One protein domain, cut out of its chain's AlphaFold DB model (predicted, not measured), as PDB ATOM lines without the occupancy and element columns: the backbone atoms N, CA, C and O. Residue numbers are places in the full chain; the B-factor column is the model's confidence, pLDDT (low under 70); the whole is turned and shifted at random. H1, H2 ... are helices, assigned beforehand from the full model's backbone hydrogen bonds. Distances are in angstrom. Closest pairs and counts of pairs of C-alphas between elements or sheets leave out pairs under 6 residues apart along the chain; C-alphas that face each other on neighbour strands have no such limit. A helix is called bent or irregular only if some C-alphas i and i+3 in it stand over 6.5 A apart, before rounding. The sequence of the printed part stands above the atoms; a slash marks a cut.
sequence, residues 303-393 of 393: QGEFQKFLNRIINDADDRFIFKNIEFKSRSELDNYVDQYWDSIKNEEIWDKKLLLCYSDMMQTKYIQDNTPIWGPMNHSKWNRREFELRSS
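This is residues 303 to 393 of the 393 residues of an uncharacterized protein of Diversispora epigaea (UniProt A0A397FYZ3). The long helix H3 is a spine with shorter helices round it: H2 folds back alongside it as a hairpin, and H4 packs on its residues 350 to 357. On the side away from H2 and H4, H1 meets the spine with residues 304 to 306 alone and slants away. The printed part has 91 residues with four named helices, in the order H1, H2, H3, H4, and no named strand; the class is all helix. It is compact, with a radius of gyration of the C-alphas of 13.3 A and spans of 40 by 35 by 20 A.

Start at the hub, H3, residues 347 to 370. H2, residues 331 to 344, touches its residues 353 to 364, closest at the C-alphas of Arg 331 and Met 363, 6.3 A; this hairpin has a shallow tilt of 11 degrees, opposite ways. H4, residues 380 to 392, makes another hairpin with H3 at a steep tilt of 39 degrees, touching through residues 387 to 390 alone, closest at the C-alphas of Ile 350 and Leu 390, 7.2 A. H1, residues 304 to 316, touches H3 at a steep tilt of 49 degrees, the same way, closest at the C-alphas of Phe 306 and Leu 355, 5.3 A. H2 and H4 are near each other; H1 is apart from both. The helix packing is only just mostly crossed, with 1 of 3 pairs at a shallow tilt. Every O i to N i+4 pair is within hydrogen-bond range in H1 and H4, against 8 of 10 in H2 and 15 of 20 in H3.

Find C-alpha 304 at (37.810, -24.334, 46.586), where H1 begins, 17.7 A long. H2 measures 20.1 A and is irregular, C-alphas 340 and 343 being 7.9 A apart. H3 runs 37.4 A from (28.475, -24.390, 53.982) and is irregular, with C-alphas 348 and 351 8.2 A apart. H4 measures 18.8 A and ends at C-alpha 392, (24.234, -14.459, 57.441).

The farthest C-alphas, of Glu 348 and Asn 371, are 40.1 A apart. The printed part has no cut. Look along the long link, residues 317 to 330, for a short antiparallel pairing of 322 to 323 with 326 to 327. The model's mean pLDDT over the printed part is 71.7, with residues 361 to 385 and 387 to 393 among those under 70.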
ATOM      1  N   GLN A 303      39.137 -20.134  48.801       84.88
ATOM      2  CA  GLN A 303      39.347 -21.584  48.790       84.88
ATOM      3  C   GLN A 303      38.541 -22.230  47.649       84.88
ATOM      4  O   GLN A 303      37.851 -21.533  46.900       84.88
ATOM      5  N   GLY A 304      38.649 -23.553  47.499       90.38
ATOM      6  CA  GLY A 304      37.810 -24.334  46.586       90.38
ATOM      7  C   GLY A 304      37.924 -23.910  45.117       90.38
ATOM      8  O   GLY A 304      39.011 -23.617  44.611       90.38
ATOM      9  N   GLU A 305      36.792 -23.878  44.421       90.31
ATOM     10  CA  GLU A 305      36.686 -23.421  43.037       90.31
ATOM     11  C   GLU A 305      37.054 -21.939  42.893       90.31
ATOM     12  O   GLU A 305      37.685 -21.579  41.899       90.31
ATOM     13  N   PHE A 306      36.773 -21.083  43.889       86.31
ATOM     14  CA  PHE A 306      37.186 -19.669  43.846       86.31
ATOM     15  C   PHE A 306      38.707 -19.537  43.751       86.31
ATOM     16  O   PHE A 306      39.231 -18.782  42.931       86.31
ATOM     17  N   GLN A 307      39.436 -20.315  44.553       86.56
ATOM     18  CA  GLN A 307      40.896 -20.326  44.499       86.56
ATOM     19  C   GLN A 307      41.407 -20.852  43.152       86.56
ATOM     20  O   GLN A 307      42.365 -20.307  42.609       86.56
ATOM     21  N   LYS A 308      40.761 -21.877  42.576       87.31
ATOM     22  CA  LYS A 308      41.100 -22.390  41.236       87.31
ATOM     23  C   LYS A 308      40.850 -21.348  40.144       87.31
ATOM     24  O   LYS A 308      41.685 -21.211  39.254       87.31
ATOM     25  N   PHE A 309      39.752 -20.597  40.225       84.75
ATOM     26  CA  PHE A 309      39.464 -19.477  39.329       84.75
ATOM     27  C   PHE A 309      40.524 -18.375  39.443       84.75
ATOM     28  O   PHE A 309      41.103 -17.997  38.427       84.75
ATOM     29  N   LEU A 310      40.867 -17.927  40.658       78.00
ATOM     30  CA  LEU A 310      41.937 -16.938  40.825       78.00
ATOM     31  C   LEU A 310      43.282 -17.453  40.312       78.00
ATOM     32  O   LEU A 310      43.978 -16.742  39.593       78.00
ATOM     33  N   ASN A 311      43.631 -18.704  40.607       80.25
ATOM     34  CA  ASN A 311      44.840 -19.317  40.074       80.25
ATOM     35  C   ASN A 311      44.835 -19.316  38.535       80.25
ATOM     36  O   ASN A 311      45.855 -18.977  37.947       80.25
ATOM     37  N   ARG A 312      43.709 -19.614  37.876       81.25
ATOM     38  CA  ARG A 312      43.574 -19.562  36.408       81.25
ATOM     39  C   ARG A 312      43.740 -18.150  35.839       81.25
ATOM     40  O   ARG A 312      44.502 -17.975  34.889       81.25
ATOM     41  N   ILE A 313      43.110 -17.124  36.419       71.00
ATOM     42  CA  ILE A 313      43.288 -15.749  35.913       71.00
ATOM     43  C   ILE A 313      44.711 -15.226  36.182       71.00
ATOM     44  O   ILE A 313      45.283 -14.548  35.333       71.00
ATOM     45  N   ILE A 314      45.326 -15.577  37.316       66.75
ATOM     46  CA  ILE A 314      46.678 -15.123  37.687       66.75
ATOM     47  C   ILE A 314      47.756 -15.834  36.861       66.75
ATOM     48  O   ILE A 314      48.702 -15.198  36.401       66.75
ATOM     49  N   ASN A 315      47.635 -17.152  36.689       69.56
ATOM     50  CA  ASN A 315      48.660 -17.969  36.041       69.56
ATOM     51  C   ASN A 315      48.537 -17.969  34.521       69.56
ATOM     52  O   ASN A 315      49.546 -17.881  33.821       69.56
ATOM     53  N   ASP A 316      47.300 -18.064  34.038       68.12
ATOM     54  CA  ASP A 316      46.989 -18.409  32.657       68.12
ATOM     55  C   ASP A 316      46.194 -17.294  31.957       68.12
ATOM     56  O   ASP A 316      45.950 -17.388  30.761       68.12
ATOM     57  N   ALA A 317      45.797 -16.225  32.665       62.78
ATOM     58  CA  ALA A 317      44.822 -15.216  32.216       62.78
ATOM     59  C   ALA A 317      43.529 -15.821  31.636       62.78
ATOM     60  O   ALA A 317      42.903 -15.248  30.745       62.78
ATOM     61  N   ASP A 318      43.146 -16.997  32.132       70.06
ATOM     62  CA  ASP A 318      41.968 -17.728  31.688       70.06
ATOM     63  C   ASP A 318      40.720 -17.192  32.405       70.06
ATOM     64  O   ASP A 318      40.369 -17.635  33.497       70.06
ATOM     65  N   ASP A 319      40.063 -16.219  31.769       65.81
ATOM     66  CA  ASP A 319      38.864 -15.526  32.253       65.81
ATOM     67  C   ASP A 319      37.538 -16.241  31.918       65.81
ATOM     68  O   ASP A 319      36.459 -15.664  32.071       65.81
ATOM     69  N   ARG A 320      37.588 -17.518  31.506       78.94
ATOM     70  CA  ARG A 320      36.384 -18.328  31.253       78.94
ATOM     71  C   ARG A 320      35.657 -18.683  32.552       78.94
ATOM     72  O   ARG A 320      36.275 -19.037  33.561       78.94
ATOM     73  N   PHE A 321      34.332 -18.698  32.489       82.44
ATOM     74  CA  PHE A 321      33.452 -19.053  33.600       82.44
ATOM     75  C   PHE A 321      33.393 -20.575  33.782       82.44
ATOM     76  O   PHE A 321      32.533 -21.235  33.209       82.44
ATOM     77  N   ILE A 322      34.331 -21.148  34.543       89.00
ATOM     78  CA  ILE A 322      34.414 -22.603  34.784       89.00
ATOM     79  C   ILE A 322      34.223 -22.914  36.267       89.00
ATOM     80  O   ILE A 322      34.911 -22.325  37.102       89.00
ATOM     81  N   PHE A 323      33.324 -23.844  36.584       92.94
ATOM     82  CA  PHE A 323      33.036 -24.314  37.940       92.94
ATOM     83  C   PHE A 323      32.928 -25.842  37.959       92.94
ATOM     84  O   PHE A 323      32.167 -26.415  37.182       92.94
ATOM     85  N   LYS A 324      33.707 -26.521  38.811       91.94
ATOM     86  CA  LYS A 324      33.765 -27.996  38.920       91.94
ATOM     87  C   LYS A 324      33.906 -28.681  37.541       91.94
ATOM     88  O   LYS A 324      33.268 -29.688  37.254       91.94
ATOM     89  N   ASN A 325      34.783 -28.116  36.699       89.31
ATOM     90  CA  ASN A 325      35.077 -28.480  35.299       89.31
ATOM     91  C   ASN A 325      33.964 -28.230  34.255       89.31
ATOM     92  O   ASN A 325      34.150 -28.579  33.091       89.31
ATOM     93  N   ILE A 326      32.850 -27.595  34.622       92.00
ATOM     94  CA  ILE A 326      31.794 -27.179  33.689       92.00
ATOM     95  C   ILE A 326      32.064 -25.733  33.269       92.00
ATOM     96  O   ILE A 326      32.151 -24.859  34.128       92.00
ATOM     97  N   GLU A 327      32.220 -25.476  31.968       92.62
ATOM     98  CA  GLU A 327      32.311 -24.114  31.426       92.62
ATOM     99  C   GLU A 327      30.917 -23.598  31.055       92.62
ATOM    100  O   GLU A 327      30.248 -24.190  30.214       92.62
ATOM    101  N   PHE A 328      30.514 -22.471  31.640       86.44
ATOM    102  CA  PHE A 328      29.278 -21.775  31.303       86.44
ATOM    103  C   PHE A 328      29.518 -20.827  30.119       86.44
ATOM    104  O   PHE A 328      30.330 -19.900  30.198       86.44
ATOM    105  N   LYS A 329      28.805 -21.046  29.012       82.31
ATOM    106  CA  LYS A 329      28.853 -20.233  27.784       82.31
ATOM    107  C   LYS A 329      27.779 -19.148  27.741       82.31
ATOM    108  O   LYS A 329      27.874 -18.244  26.912       82.31
ATOM    109  N   SER A 330      26.787 -19.222  28.624       77.38
ATOM    110  CA  SER A 330      25.686 -18.265  28.724       77.38
ATOM    111  C   SER A 330      25.214 -18.074  30.167       77.38
ATOM    112  O   SER A 330      25.428 -18.925  31.034       77.38
ATOM    113  N   ARG A 331      24.509 -16.962  30.416       76.62
ATOM    114  CA  ARG A 331      23.883 -16.681  31.716       76.62
ATOM    115  C   ARG A 331      22.848 -17.743  32.103       76.62
ATOM    116  O   ARG A 331      22.789 -18.136  33.263       76.62
ATOM    117  N   SER A 332      22.080 -18.239  31.134       79.62
ATOM    118  CA  SER A 332      21.046 -19.256  31.350       79.62
ATOM    119  C   SER A 332      21.623 -20.612  31.769       79.62
ATOM    120  O   SER A 332      21.012 -21.313  32.571       79.62
ATOM    121  N   GLU A 333      22.801 -20.997  31.267       85.94
ATOM    122  CA  GLU A 333      23.503 -22.209  31.719       85.94
ATOM    123  C   GLU A 333      23.940 -22.101  33.182       85.94
ATOM    124  O   GLU A 333      23.712 -23.031  33.957       85.94
ATOM    125  N   LEU A 334      24.516 -20.954  33.566       87.88
ATOM    126  CA  LEU A 334      24.872 -20.670  34.954       87.88
ATOM    127  C   LEU A 334      23.625 -20.701  35.849       87.88
ATOM    128  O   LEU A 334      23.616 -21.411  36.849       87.88
ATOM    129  N   ASP A 335      22.557 -19.988  35.483       83.56
ATOM    130  CA  ASP A 335      21.314 -19.941  36.264       83.56
ATOM    131  C   ASP A 335      20.705 -21.333  36.466       83.56
ATOM    132  O   ASP A 335      20.397 -21.697  37.600       83.56
ATOM    133  N   ASN A 336      20.606 -22.142  35.406       86.69
ATOM    134  CA  ASN A 336      20.100 -23.515  35.493       86.69
ATOM    135  C   ASN A 336      20.967 -24.400  36.400       86.69
ATOM    136  O   ASN A 336      20.431 -25.188  37.181       86.69
ATOM    137  N   TYR A 337      22.294 -24.262  36.332       91.94
ATOM    138  CA  TYR A 337      23.207 -24.980  37.219       91.94
ATOM    139  C   TYR A 337      22.999 -24.566  38.682       91.94
ATOM    140  O   TYR A 337      22.800 -25.404  39.560       91.94
ATOM    141  N   VAL A 338      22.985 -23.267  38.968       90.12
ATOM    142  CA  VAL A 338      22.851 -22.758  40.341       90.12
ATOM    143  C   VAL A 338      21.455 -23.065  40.907       90.12
ATOM    144  O   VAL A 338      21.326 -23.392  42.087       90.12
ATOM    145  N   ASP A 339      20.408 -23.074  40.081       87.94
ATOM    146  CA  ASP A 339      19.061 -23.521  40.458       87.94
ATOM    147  C   ASP A 339      18.954 -25.010  40.800       87.94
ATOM    148  O   ASP A 339      18.134 -25.360  41.646       87.94
ATOM    149  N   GLN A 340      19.791 -25.866  40.210       89.75
ATOM    150  CA  GLN A 340      19.844 -27.296  40.529       89.75
ATOM    151  C   GLN A 340      20.749 -27.605  41.731       89.75
ATOM    152  O   GLN A 340      20.416 -28.472  42.536       89.75
ATOM    153  N   TYR A 341      21.886 -26.912  41.861       90.62
ATOM    154  CA  TYR A 341      22.976 -27.347  42.743       90.62
ATOM    155  C   TYR A 341      23.264 -26.433  43.942       90.62
ATOM    156  O   TYR A 341      24.030 -26.851  44.808       90.62
ATOM    157  N   TRP A 342      22.665 -25.238  44.068       90.12
ATOM    158  CA  TRP A 342      22.991 -24.302  45.165       90.12
ATOM    159  C   TRP A 342      22.893 -24.924  46.563       90.12
ATOM    160  O   TRP A 342      23.859 -24.890  47.325       90.12
ATOM    161  N   ASP A 343      21.745 -25.533  46.873       86.94
ATOM    162  CA  ASP A 343      21.469 -26.129  48.185       86.94
ATOM    163  C   ASP A 343      22.308 -27.415  48.429       86.94
ATOM    164  O   ASP A 343      22.378 -27.905  49.553       86.94
ATOM    165  N   SER A 344      22.988 -27.945  47.397       87.56
ATOM    166  CA  SER A 344      23.921 -29.085  47.501       87.56
ATOM    167  C   SER A 344      25.374 -28.683  47.791       87.56
ATOM    168  O   SER A 344      26.174 -29.523  48.212       87.56
ATOM    169  N   ILE A 345      25.731 -27.408  47.590       86.19
ATOM    170  CA  ILE A 345      27.057 -26.884  47.931       86.19
ATOM    171  C   ILE A 345      27.108 -26.699  49.451       86.19
ATOM    172  O   ILE A 345      26.297 -25.973  50.032       86.19
ATOM    173  N   LYS A 346      28.060 -27.369  50.104       83.12
ATOM    174  CA  LYS A 346      28.196 -27.358  51.568       83.12
ATOM    175  C   LYS A 346      28.508 -25.954  52.090       83.12
ATOM    176  O   LYS A 346      29.156 -25.164  51.415       83.12
ATOM    177  N   ASN A 347      28.146 -25.672  53.341       67.19
ATOM    178  CA  ASN A 347      28.475 -24.390  53.982       67.19
ATOM    179  C   ASN A 347      29.994 -24.187  54.157       67.19
ATOM    180  O   ASN A 347      30.475 -23.061  54.109       67.19
ATOM    181  N   GLU A 348      30.760 -25.276  54.271       74.44
ATOM    182  CA  GLU A 348      32.233 -25.275  54.232       74.44
ATOM    183  C   GLU A 348      32.786 -24.807  52.866       74.44
ATOM    184  O   GLU A 348      33.873 -24.243  52.789       74.44
ATOM    185  N   GLU A 349      32.013 -24.969  51.786       83.19
ATOM    186  CA  GLU A 349      32.324 -24.526  50.419       83.19
ATOM    187  C   GLU A 349      31.781 -23.102  50.147       83.19
ATOM    188  O   GLU A 349      31.400 -22.764  49.026       83.19
ATOM    189  N   ILE A 350      31.738 -22.218  51.155       82.19
ATOM    190  CA  ILE A 350      31.196 -20.850  51.007       82.19
ATOM    191  C   ILE A 350      31.884 -20.030  49.902       82.19
ATOM    192  O   ILE A 350      31.251 -19.199  49.249       82.19
ATOM    193  N   TRP A 351      33.169 -20.283  49.646       83.81
ATOM    194  CA  TRP A 351      33.895 -19.663  48.538       83.81
ATOM    195  C   TRP A 351      33.394 -20.125  47.164       83.81
ATOM    196  O   TRP A 351      33.360 -19.320  46.240       83.81
ATOM    197  N   ASP A 352      32.917 -21.361  47.026       88.44
ATOM    198  CA  ASP A 352      32.336 -21.867  45.779       88.44
ATOM    199  C   ASP A 352      30.993 -21.181  45.493       88.44
ATOM    200  O   ASP A 352      30.759 -20.706  44.380       88.44
ATOM    201  N   LYS A 353      30.147 -21.028  46.523       85.19
ATOM    202  CA  LYS A 353      28.914 -20.226  46.440       85.19
ATOM    203  C   LYS A 353      29.225 -18.767  46.059       85.19
ATOM    204  O   LYS A 353      28.596 -18.227  45.152       85.19
ATOM    205  N   LYS A 354      30.252 -18.156  46.666       80.56
ATOM    206  CA  LYS A 354      30.757 -16.811  46.314       80.56
ATOM    207  C   LYS A 354      31.255 -16.711  44.861       80.56
ATOM    208  O   LYS A 354      31.052 -15.677  44.233       80.56
ATOM    209  N   LEU A 355      31.860 -17.763  44.301       83.44
ATOM    210  CA  LEU A 355      32.330 -17.762  42.907       83.44
ATOM    211  C   LEU A 355      31.163 -17.718  41.918       83.44
ATOM    212  O   LEU A 355      31.203 -16.953  40.957       83.44
ATOM    213  N   LEU A 356      30.121 -18.513  42.167       85.44
ATOM    214  CA  LEU A 356      28.925 -18.555  41.320       85.44
ATOM    215  C   LEU A 356      28.203 -17.197  41.277       85.44
ATOM    216  O   LEU A 356      27.689 -16.814  40.227       85.44
ATOM    217  N   LEU A 357      28.236 -16.445  42.383       76.06
ATOM    218  CA  LEU A 357      27.768 -15.056  42.445       76.06
ATOM    219  C   LEU A 357      28.633 -14.114  41.592       76.06
ATOM    220  O   LEU A 357      28.105 -13.403  40.745       76.06
ATOM    221  N   CYS A 358      29.965 -14.174  41.707       71.50
ATOM    222  CA  CYS A 358      30.835 -13.380  40.831       71.50
ATOM    223  C   CYS A 358      30.642 -13.705  39.342       71.50
ATOM    224  O   CYS A 358      30.628 -12.796  38.517       71.50
ATOM    225  N   TYR A 359      30.478 -14.980  38.979       76.38
ATOM    226  CA  TYR A 359      30.197 -15.374  37.595       76.38
ATOM    227  C   TYR A 359      28.864 -14.808  37.100       76.38
ATOM    228  O   TYR A 359      28.789 -14.359  35.957       76.38
ATOM    229  N   SER A 360      27.849 -14.775  37.970       72.06
ATOM    230  CA  SER A 360      26.562 -14.128  37.711       72.06
ATOM    231  C   SER A 360      26.767 -12.679  37.254       72.06
ATOM    232  O   SER A 360      26.319 -12.301  36.164       72.06
ATOM    233  N   ASP A 361      27.505 -11.904  38.043       58.38
ATOM    234  CA  ASP A 361      27.672 -10.466  37.832       58.38
ATOM    235  C   ASP A 361      28.572 -10.174  36.618       58.38
ATOM    236  O   ASP A 361      28.224  -9.378  35.744       58.38
ATOM    237  N   MET A 362      29.697 -10.890  36.495       62.50
ATOM    238  CA  MET A 362      30.629 -10.753  35.369       62.50
ATOM    239  C   MET A 362      29.988 -11.088  34.021       62.50
ATOM    240  O   MET A 362      30.234 -10.395  33.031       62.50
ATOM    241  N   MET A 363      29.182 -12.156  33.960       66.00
ATOM    242  CA  MET A 363      28.438 -12.495  32.747       66.00
ATOM    243  C   MET A 363      27.461 -11.380  32.391       66.00
ATOM    244  O   MET A 363      27.424 -10.963  31.236       66.00
ATOM    245  N   GLN A 364      26.715 -10.860  33.370       55.34
ATOM    246  CA  GLN A 364      25.764  -9.775  33.141       55.34
ATOM    247  C   GLN A 364      26.448  -8.547  32.522       55.34
ATOM    248  O   GLN A 364      25.962  -8.039  31.516       55.34
ATOM    249  N   THR A 365      27.603  -8.111  33.036       49.50
ATOM    250  CA  THR A 365      28.356  -6.992  32.439       49.50
ATOM    251  C   THR A 365      28.830  -7.293  31.012       49.50
ATOM    252  O   THR A 365      28.775  -6.412  30.154       49.50
ATOM    253  N   LYS A 366      29.267  -8.527  30.730       51.06
ATOM    254  CA  LYS A 366      29.830  -8.913  29.425       51.06
ATOM    255  C   LYS A 366      28.807  -8.895  28.281       51.06
ATOM    256  O   LYS A 366      29.183  -8.568  27.162       51.06
ATOM    257  N   TYR A 367      27.539  -9.217  28.543       50.38
ATOM    258  CA  TYR A 367      26.493  -9.266  27.504       50.38
ATOM    259  C   TYR A 367      25.717  -7.947  27.314       50.38
ATOM    260  O   TYR A 367      24.872  -7.865  26.429       50.38
ATOM    261  N   ILE A 368      26.013  -6.895  28.086       47.22
ATOM    262  CA  ILE A 368      25.365  -5.574  27.952       47.22
ATOM    263  C   ILE A 368      25.903  -4.758  26.752       47.22
ATOM    264  O   ILE A 368      25.282  -3.775  26.355       47.22
ATOM    265  N   GLN A 369      27.029  -5.148  26.137       40.31
ATOM    266  CA  GLN A 369      27.714  -4.320  25.128       40.31
ATOM    267  C   GLN A 369      27.020  -4.207  23.752       40.31
ATOM    268  O   GLN A 369      27.247  -3.210  23.071       40.31
ATOM    269  N   ASP A 370      26.161  -5.151  23.349       41.06
ATOM    270  CA  ASP A 370      25.678  -5.261  21.955       41.06
ATOM    271  C   ASP A 370      24.264  -4.689  21.698       41.06
ATOM    272  O   ASP A 370      23.571  -5.115  20.770       41.06
ATOM    273  N   ASN A 371      23.797  -3.729  22.513       40.66
ATOM    274  CA  ASN A 371      22.497  -3.029  22.376       40.66
ATOM    275  C   ASN A 371      21.241  -3.928  22.240       40.66
ATOM    276  O   ASN A 371      20.142  -3.437  21.982       40.66
ATOM    277  N   THR A 372      21.374  -5.238  22.443       37.09
ATOM    278  CA  THR A 372      20.293  -6.222  22.380       37.09
ATOM    279  C   THR A 372      19.948  -6.648  23.808       37.09
ATOM    280  O   THR A 372      20.771  -7.277  24.474       37.09
ATOM    281  N   PRO A 373      18.754  -6.301  24.324       36.38
ATOM    282  CA  PRO A 373      18.412  -6.485  25.731       36.38
ATOM    283  C   PRO A 373      18.049  -7.947  26.051       36.38
ATOM    284  O   PRO A 373      16.897  -8.263  26.337       36.38
ATOM    285  N   ILE A 374      19.037  -8.848  26.063       42.16
ATOM    286  CA  ILE A 374      18.886 -10.202  26.623       42.16
ATOM    287  C   ILE A 374      19.154 -10.113  28.135       42.16
ATOM    288  O   ILE A 374      20.273 -10.285  28.611       42.16
ATOM    289  N   TRP A 375      18.114  -9.724  28.876       38.78
ATOM    290  CA  TRP A 375      18.210  -9.273  30.267       38.78
ATOM    291  C   TRP A 375      18.358 -10.381  31.315       38.78
ATOM    292  O   TRP A 375      17.536 -11.290  31.385       38.78
ATOM    293  N   GLY A 376      19.302 -10.147  32.234       42.22
ATOM    294  CA  GLY A 376      19.214 -10.510  33.655       42.22
ATOM    295  C   GLY A 376      19.315 -11.997  34.032       42.22
ATOM    296  O   GLY A 376      19.294 -12.883  33.179       42.22
ATOM    297  N   PRO A 377      19.434 -12.299  35.339       41.34
ATOM    298  CA  PRO A 377      19.102 -13.620  35.851       41.34
ATOM    299  C   PRO A 377      17.617 -13.912  35.612       41.34
ATOM    300  O   PRO A 377      16.757 -13.093  35.939       41.34
ATOM    301  N   MET A 378      17.292 -15.117  35.143       52.78
ATOM    302  CA  MET A 378      15.901 -15.512  34.865       52.78
ATOM    303  C   MET A 378      15.025 -15.553  36.132       52.78
ATOM    304  O   MET A 378      13.800 -15.624  36.041       52.78
ATOM    305  N   ASN A 379      15.629 -15.493  37.327       61.97
ATOM    306  CA  ASN A 379      14.910 -15.362  38.590       61.97
ATOM    307  C   ASN A 379      15.693 -14.553  39.647       61.97
ATOM    308  O   ASN A 379      16.360 -15.120  40.516       61.97
ATOM    309  N   HIS A 380      15.563 -13.220  39.622       57.34
ATOM    310  CA  HIS A 380      16.154 -12.312  40.621       57.34
ATOM    311  C   HIS A 380      15.842 -12.693  42.081       57.34
ATOM    312  O   HIS A 380      16.695 -12.535  42.951       57.34
ATOM    313  N   SER A 381      14.645 -13.222  42.373       56.59
ATOM    314  CA  SER A 381      14.249 -13.562  43.750       56.59
ATOM    315  C   SER A 381      15.073 -14.712  44.342       56.59
ATOM    316  O   SER A 381      15.381 -14.697  45.536       56.59
ATOM    317  N   LYS A 382      15.474 -15.681  43.505       65.75
ATOM    318  CA  LYS A 382      16.344 -16.789  43.916       65.75
ATOM    319  C   LYS A 382      17.757 -16.309  44.185       65.75
ATOM    320  O   LYS A 382      18.300 -16.687  45.215       65.75
ATOM    321  N   TRP A 383      18.322 -15.485  43.301       67.06
ATOM    322  CA  TRP A 383      19.649 -14.909  43.517       67.06
ATOM    323  C   TRP A 383      19.663 -14.102  44.815       67.06
ATOM    324  O   TRP A 383      20.275 -14.587  45.752       67.06
ATOM    325  N   ASN A 384      18.786 -13.105  44.986       57.56
ATOM    326  CA  ASN A 384      18.642 -12.333  46.235       57.56
ATOM    327  C   ASN A 384      18.568 -13.180  47.536       57.56
ATOM    328  O   ASN A 384      18.992 -12.728  48.605       57.56
ATOM    329  N   ARG A 385      17.996 -14.398  47.488       63.84
ATOM    330  CA  ARG A 385      17.971 -15.354  48.618       63.84
ATOM    331  C   ARG A 385      19.364 -15.925  48.914       63.84
ATOM    332  O   ARG A 385      19.737 -16.053  50.079       63.84
ATOM    333  N   ARG A 386      20.105 -16.278  47.864       71.12
ATOM    334  CA  ARG A 386      21.445 -16.878  47.892       71.12
ATOM    335  C   ARG A 386      22.480 -15.959  48.522       71.12
ATOM    336  O   ARG A 386      23.263 -16.425  49.341       71.12
ATOM    337  N   GLU A 387      22.495 -14.659  48.223       59.19
ATOM    338  CA  GLU A 387      23.492 -13.782  48.861       59.19
ATOM    339  C   GLU A 387      23.069 -13.337  50.256       59.19
ATOM    340  O   GLU A 387      23.932 -13.049  51.080       59.19
ATOM    341  N   PHE A 388      21.768 -13.332  50.566       56.12
ATOM    342  CA  PHE A 388      21.310 -13.172  51.948       56.12
ATOM    343  C   PHE A 388      21.804 -14.321  52.843       56.12
ATOM    344  O   PHE A 388      22.271 -14.071  53.954       56.12
ATOM    345  N   GLU A 389      21.759 -15.561  52.343       66.00
ATOM    346  CA  GLU A 389      22.346 -16.737  52.998       66.00
ATOM    347  C   GLU A 389      23.842 -16.513  53.280       66.00
ATOM    348  O   GLU A 389      24.245 -16.546  54.440       66.00
ATOM    349  N   LEU A 390      24.638 -16.158  52.259       65.31
ATOM    350  CA  LEU A 390      26.093 -15.964  52.399       65.31
ATOM    351  C   LEU A 390      26.532 -14.733  53.210       65.31
ATOM    352  O   LEU A 390      27.723 -14.571  53.478       65.31
ATOM    353  N   ARG A 391      25.606 -13.826  53.538       52.00
ATOM    354  CA  ARG A 391      25.839 -12.675  54.431       52.00
ATOM    355  C   ARG A 391      25.475 -12.974  55.883       52.00
ATOM    356  O   ARG A 391      25.846 -12.201  56.758       52.00
ATOM    357  N   SER A 392      24.726 -14.051  56.119       46.81
ATOM    358  CA  SER A 392      24.234 -14.459  57.441       46.81
ATOM    359  C   SER A 392      25.035 -15.625  58.042       46.81
ATOM    360  O   SER A 392      24.772 -16.018  59.179       46.81
ATOM    361  N   SER A 393      25.974 -16.173  57.263       46.72
ATOM    362  CA  SER A 393      26.919 -17.254  57.580       46.72
ATOM    363  C   SER A 393      28.335 -16.727  57.805       46.72
ATOM    364  O   SER A 393      28.943 -17.124  58.817       46.72
TER     365      SER A 393